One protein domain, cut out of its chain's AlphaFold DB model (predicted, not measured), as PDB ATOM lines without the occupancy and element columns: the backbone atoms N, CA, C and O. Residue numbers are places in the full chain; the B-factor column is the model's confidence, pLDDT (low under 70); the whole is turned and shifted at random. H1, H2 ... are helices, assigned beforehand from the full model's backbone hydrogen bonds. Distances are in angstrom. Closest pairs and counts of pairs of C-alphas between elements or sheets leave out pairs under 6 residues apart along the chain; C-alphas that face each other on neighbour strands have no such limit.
ATOM      1  N   SER A  75     104.554  29.895   0.358       88.12
ATOM      2  CA  SER A  75     103.483  30.747  -0.177       88.12
ATOM      3  C   SER A  75     103.996  32.034  -0.825       88.12
ATOM      4  O   SER A  75     103.290  32.647  -1.617       88.12
ATOM      5  N   LYS A  76     105.221  32.456  -0.491       86.62
ATOM      6  CA  LYS A  76     105.843  33.687  -0.986       86.62
ATOM      7  C   LYS A  76     107.243  33.402  -1.510       86.62
ATOM      8  O   LYS A  76     108.008  32.674  -0.871       86.62
ATOM      9  N   TYR A  77     107.582  34.020  -2.637       80.38
ATOM     10  CA  TYR A  77     108.948  34.077  -3.138       80.38
ATOM     11  C   TYR A  77     109.658  35.261  -2.483       80.38
ATOM     12  O   TYR A  77     109.202  36.396  -2.594       80.38
ATOM     13  N   VAL A  78     110.736  34.992  -1.750       84.38
ATOM     14  CA  VAL A  78     111.531  36.020  -1.072       84.38
ATOM     15  C   VAL A  78     112.995  35.717  -1.340       84.38
ATOM     16  O   VAL A  78     113.443  34.593  -1.110       84.38
ATOM     17  N   SER A  79     113.725  36.719  -1.818       86.94
ATOM     18  CA  SER A  79     115.169  36.669  -2.035       86.94
ATOM     19  C   SER A  79     115.837  37.698  -1.130       86.94
ATOM     20  O   SER A  79     115.365  38.829  -1.043       86.94
ATOM     21  N   ALA A  80     116.929  37.326  -0.457       89.50
ATOM     22  CA  ALA A  80     117.653  38.233   0.439       89.50
ATOM     23  C   ALA A  80     118.236  39.450  -0.300       89.50
ATOM     24  O   ALA A  80     118.379  40.517   0.283       89.50
ATOM     25  N   THR A  81     118.546  39.297  -1.589       89.38
ATOM     26  CA  THR A  81     119.056  40.372  -2.449       89.38
ATOM     27  C   THR A  81     117.944  41.192  -3.104       89.38
ATOM     28  O   THR A  81     118.240  42.165  -3.785       89.38
ATOM     29  N   GLY A  82     116.678  40.778  -2.969       90.25
ATOM     30  CA  GLY A  82     115.553  41.338  -3.725       90.25
ATOM     31  C   GLY A  82     115.553  40.988  -5.220       90.25
ATOM     32  O   GLY A  82     114.595  41.315  -5.909       90.25
ATOM     33  N   LEU A  83     116.585  40.296  -5.713       92.06
ATOM     34  CA  LEU A  83     116.708  39.907  -7.116       92.06
ATOM     35  C   LEU A  83     115.848  38.683  -7.435       92.06
ATOM     36  O   LEU A  83     115.730  37.749  -6.631       92.06
ATOM     37  N   SER A  84     115.321  38.662  -8.653       91.81
ATOM     38  CA  SER A  84     114.726  37.487  -9.277       91.81
ATOM     39  C   SER A  84     115.776  36.407  -9.577       91.81
ATOM     40  O   SER A  84     116.992  36.625  -9.510       91.81
ATOM     41  N   LEU A  85     115.305  35.207  -9.930       89.50
ATOM     42  CA  LEU A  85     116.170  34.092 -10.321       89.50
ATOM     43  C   LEU A  85     117.050  34.436 -11.531       89.50
ATOM     44  O   LEU A  85     118.236  34.113 -11.528       89.50
ATOM     45  N   GLU A  86     116.479  35.072 -12.553       92.06
ATOM     46  CA  GLU A  86     117.203  35.396 -13.787       92.06
ATOM     47  C   GLU A  86     118.255  36.482 -13.549       92.06
ATOM     48  O   GLU A  86     119.393  36.348 -13.998       92.06
ATOM     49  N   GLU A  87     117.940  37.484 -12.728       93.56
ATOM     50  CA  GLU A  87     118.918  38.489 -12.299       93.56
ATOM     51  C   GLU A  87     120.048  37.856 -11.477       93.56
ATOM     52  O   GLU A  87     121.221  38.144 -11.712       93.56
ATOM     53  N   CYS A  88     119.732  36.929 -10.562       92.75
ATOM     54  CA  CYS A  88     120.759  36.186  -9.828       92.75
ATOM     55  C   CYS A  88     121.645  35.358 -10.766       92.75
ATOM     56  O   CYS A  88     122.863  35.332 -10.583       92.75
ATOM     57  N   LYS A  89     121.073  34.690 -11.778       92.50
ATOM     58  CA  LYS A  89     121.853  33.942 -12.780       92.50
ATOM     59  C   LYS A  89     122.799  34.865 -13.538       92.50
ATOM     60  O   LYS A  89     123.976  34.539 -13.667       92.50
ATOM     61  N   GLN A  90     122.316  36.025 -13.977       94.00
ATOM     62  CA  GLN A  90     123.133  37.001 -14.688       94.00
ATOM     63  C   GLN A  90     124.270  37.533 -13.808       94.00
ATOM     64  O   GLN A  90     125.420  37.541 -14.240       94.00
ATOM     65  N   VAL A  91     123.978  37.908 -12.560       93.88
ATOM     66  CA  VAL A  91     124.978  38.388 -11.594       93.88
ATOM     67  C   VAL A  91     126.037  37.322 -11.293       93.88
ATOM     68  O   VAL A  91     127.219  37.646 -11.206       93.88
ATOM     69  N   LEU A  92     125.637  36.053 -11.152       93.19
ATOM     70  CA  LEU A  92     126.535  34.945 -10.798       93.19
ATOM     71  C   LEU A  92     127.272  34.320 -11.991       93.19
ATOM     72  O   LEU A  92     128.191  33.510 -11.784       93.19
ATOM     73  N   SER A  93     126.891  34.678 -13.219       95.31
ATOM     74  CA  SER A  93     127.641  34.320 -14.421       95.31
ATOM     75  C   SER A  93     129.080  34.829 -14.324       95.31
ATOM     76  O   SER A  93     129.379  35.795 -13.620       95.31
ATOM     77  N   THR A  94     130.002  34.169 -15.018       94.50
ATOM     78  CA  THR A  94     131.403  34.596 -15.063       94.50
ATOM     79  C   THR A  94     131.520  36.025 -15.592       94.50
ATOM     80  O   THR A  94     132.215  36.831 -14.984       94.50
ATOM     81  N   GLU A  95     130.746  36.390 -16.617       92.94
ATOM     82  CA  GLU A  95     130.693  37.766 -17.125       92.94
ATOM     83  C   GLU A  95     130.154  38.758 -16.074       92.94
ATOM     84  O   GLU A  95     130.709  39.842 -15.886       92.94
ATOM     85  N   GLY A  96     129.084  38.394 -15.363       93.50
ATOM     86  CA  GLY A  96     128.488  39.225 -14.315       93.50
ATOM     87  C   GLY A  96     129.465  39.509 -13.176       93.50
ATOM     88  O   GLY A  96     129.655  40.662 -12.782       93.50
ATOM     89  N   LEU A  97     130.159  38.475 -12.699       93.25
ATOM     90  CA  LEU A  97     131.174  38.623 -11.660       93.25
ATOM     91  C   LEU A  97     132.403  39.394 -12.144       93.25
ATOM     92  O   LEU A  97     132.951  40.186 -11.379       93.25
ATOM     93  N   GLU A  98     132.823  39.227 -13.399       91.88
ATOM     94  CA  GLU A  98     133.898  40.033 -13.983       91.88
ATOM     95  C   GLU A  98     133.536  41.517 -14.021       91.88
ATOM     96  O   GLU A  98     134.356  42.357 -13.647       91.88
ATOM     97  N   LYS A  99     132.298  41.861 -14.403       92.19
ATOM     98  CA  LYS A  99     131.807  43.248 -14.373       92.19
ATOM     99  C   LYS A  99     131.822  43.821 -12.957       92.19
ATOM    100  O   LYS A  99     132.283  44.947 -12.770       92.19
ATOM    101  N   ILE A 100     131.384  43.047 -11.963       90.88
ATOM    102  CA  ILE A 100     131.395  43.452 -10.548       90.88
ATOM    103  C   ILE A 100     132.826  43.616 -10.025       90.88
ATOM    104  O   ILE A 100     133.124  44.573  -9.318       90.88
ATOM    105  N   ASN A 101     133.737  42.711 -10.371       90.38
ATOM    106  CA  ASN A 101     135.136  42.849  -9.976       90.38
ATOM    107  C   ASN A 101     135.776  44.063 -10.648       90.38
ATOM    108  O   ASN A 101     136.480  44.821  -9.990       90.38
ATOM    109  N   ARG A 102     135.471  44.314 -11.925       88.50
ATOM    110  CA  ARG A 102     135.967  45.485 -12.651       88.50
ATOM    111  C   ARG A 102     135.434  46.795 -12.085       88.50
ATOM    112  O   ARG A 102     136.168  47.779 -12.085       88.50
ATOM    113  N   SER A 103     134.185  46.845 -11.620       85.94
ATOM    114  CA  SER A 103     133.625  48.070 -11.037       85.94
ATOM    115  C   SER A 103     134.312  48.447  -9.724       85.94
ATOM    116  O   SER A 103     134.510  49.637  -9.489       85.94
ATOM    117  N   LYS A 104     134.765  47.456  -8.944       87.19
ATOM    118  CA  LYS A 104     135.534  47.650  -7.703       87.19
ATOM    119  C   LYS A 104     136.948  48.199  -7.915       87.19
ATOM    120  O   LYS A 104     137.515  48.741  -6.976       87.19
ATOM    121  N   LEU A 105     137.514  48.062  -9.115       86.12
ATOM    122  CA  LEU A 105     138.866  48.541  -9.409       86.12
ATOM    123  C   LEU A 105     138.927  50.070  -9.507       86.12
ATOM    124  O   LEU A 105     138.057  50.716 -10.110       86.12
ATOM    125  N   SER A 106     140.015  50.633  -8.993       85.00
ATOM    126  CA  SER A 106     140.386  52.033  -9.166       85.00
ATOM    127  C   SER A 106     140.719  52.345 -10.631       85.00
ATOM    128  O   SER A 106     140.995  51.462 -11.447       85.00
ATOM    129  N   PHE A 107     140.683  53.626 -11.000       83.31
ATOM    130  CA  PHE A 107     140.924  54.072 -12.374       83.31
ATOM    131  C   PHE A 107     142.310  53.654 -12.893       83.31
ATOM    132  O   PHE A 107     142.418  53.145 -14.007       83.31
ATOM    133  N   LEU A 108     143.356  53.778 -12.068       85.25
ATOM    134  CA  LEU A 108     144.721  53.378 -12.438       85.25
ATOM    135  C   LEU A 108     144.833  51.871 -12.711       85.25
ATOM    136  O   LEU A 108     145.479  51.452 -13.670       85.25
ATOM    137  N   GLU A 109     144.147  51.050 -11.916       85.75
ATOM    138  CA  GLU A 109     144.119  49.592 -12.081       85.75
ATOM    139  C   GLU A 109     143.389  49.190 -13.369       85.75
ATOM    140  O   GLU A 109     143.825  48.288 -14.085       85.75
ATOM    141  N   LYS A 110     142.309  49.906 -13.715       81.88
ATOM    142  CA  LYS A 110     141.586  49.722 -14.984       81.88
ATOM    143  C   LYS A 110     142.466  50.043 -16.191       81.88
ATOM    144  O   LYS A 110     142.435  49.291 -17.166       81.88
ATOM    145  N   VAL A 111     143.241  51.128 -16.127       82.50
ATOM    146  CA  VAL A 111     144.177  51.521 -17.192       82.50
ATOM    147  C   VAL A 111     145.301  50.491 -17.328       82.50
ATOM    148  O   VAL A 111     145.591  50.063 -18.444       82.50
ATOM    149  N   LYS A 112     145.867  50.002 -16.216       87.25
ATOM    150  CA  LYS A 112     146.896  48.951 -16.228       87.25
ATOM    151  C   LYS A 112     146.408  47.656 -16.897       87.25
ATOM    152  O   LYS A 112     147.067  47.160 -17.805       87.25
ATOM    153  N   LEU A 113     145.217  47.170 -16.535       83.88
ATOM    154  CA  LEU A 113     144.603  45.986 -17.157       83.88
ATOM    155  C   LEU A 113     144.325  46.155 -18.658       83.88
ATOM    156  O   LEU A 113     144.359  45.180 -19.406       83.88
ATOM    157  N   LEU A 114     144.000  47.372 -19.107       80.12
ATOM    158  CA  LEU A 114     143.814  47.670 -20.532       80.12
ATOM    159  C   LEU A 114     145.143  47.671 -21.298       80.12
ATOM    160  O   LEU A 114     145.158  47.254 -22.454       80.12
ATOM    161  N   MET A 115     146.236  48.101 -20.663       80.31
ATOM    162  CA  MET A 115     147.577  48.055 -21.253       80.31
ATOM    163  C   MET A 115     148.120  46.621 -21.346       80.31
ATOM    164  O   MET A 115     148.696  46.273 -22.367       80.31
ATOM    165  N   GLU A 116     147.869  45.766 -20.347       80.12
ATOM    166  CA  GLU A 116     148.283  44.348 -20.363       80.12
ATOM    167  C   GLU A 116     147.487  43.481 -21.359       80.12
ATOM    168  O   GLU A 116     147.993  42.471 -21.839       80.12
ATOM    169  N   LYS A 117     146.241  43.853 -21.692       73.00
ATOM    170  CA  LYS A 117     145.384  43.095 -22.625       73.00
ATOM    171  C   LYS A 117     145.598  43.413 -24.109       73.00
ATOM    172  O   LYS A 117     144.963  42.763 -24.937       73.00
ATOM    173  N   LYS A 118     146.441  44.386 -24.470       50.25
ATOM    174  CA  LYS A 118     146.833  44.612 -25.871       50.25
ATOM    175  C   LYS A 118     148.031  43.714 -26.204       50.25
ATOM    176  O   LYS A 118     149.117  44.000 -25.708       50.25
ATOM    177  N   PRO A 119     147.878  42.661 -27.028       55.88
ATOM    178  CA  PRO A 119     149.046  42.073 -27.664       55.88
ATOM    179  C   PRO A 119     149.590  43.084 -28.688       55.88
ATOM    180  O   PRO A 119     148.803  43.818 -29.298       55.88
ATOM    181  N   LEU A 120     150.922  43.155 -28.820       47.28
ATOM    182  CA  LEU A 120     151.564  43.731 -30.008       47.28
ATOM    183  C   LEU A 120     151.097  42.994 -31.268       47.28
ATOM    184  O   LEU A 120     150.934  41.754 -31.183       47.28
TER     185      LEU A 120
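Overview. This is residues 75 to 120 of the 120 residues of the protein "Mitochondrial nucleoid factor 1" of Araneus ventricosus (UniProt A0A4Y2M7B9). Three short helices are strung one after another in an open zigzag: H2, the longest, runs slantwise through the middle, with H1 at one of its ends and H3 at the other. They share no packed core, and the two end stretches, residues 75 to 84 before H1 and residues 117 to 120 after H3, have no named element and lie at the two far ends of the zigzag. The printed part has 46 residues with three named helices, H1, H2 and H3 in that order along the chain, and no named strand; its class is all helix. The whole is extended, with a radius of gyration of the C-alphas of 15.9 A and spans of 57 by 20 by 7 A.

Along the chain. H2 is residues 94 to 104, 15.5 A from first to last C-alpha; C-alpha 94 is at (131.403, 34.596, -15.063) and C-alpha 104 at (135.534, 47.650, -7.703). Before it comes H1, residues 85 to 92, 10.4 A long, which begins with C-alpha 85 at (116.170, 34.092, -10.321). After it comes H3, residues 107 to 116, 14.6 A long, which ends with C-alpha 116 at (148.283, 44.348, -20.363).

Arrangement. H2 is near both other helices but touches neither. H1 and H2 are close but not clearly touching; their closest C-alphas, those of Gln 90 and Gly 96, are 5.8 A apart. They run the same way at a steep tilt of 62 degrees. H2 and H3 are also close but not clearly touching, and their closest C-alphas, those of Arg 102 and Lys 110, are 7.4 A apart. They run opposite ways at a steep tilt of 48 degrees. H1 and H3 are apart. In H1, H2 and H3 every backbone O of residue i and N of residue i+4 is within hydrogen-bond range.

Size, cuts and confidence. The outline is a rod, and the two C-alphas farthest apart are those of Ser 75 and Leu 120, the first and last printed residues, at 58.1 A. Leu 120 is the chain's last residue. The links from H1 to H2, of 1 residue, and from H2 to H3, of 2 residues, are both tight; no link is long. Residues 114 to 120, of which 114 to 116 belong to H3, stand free. The printed part has no cut. The mean pLDDT of the printed part is 85.8, and residues 118 to 120 are under 70, where the model's confidence is low.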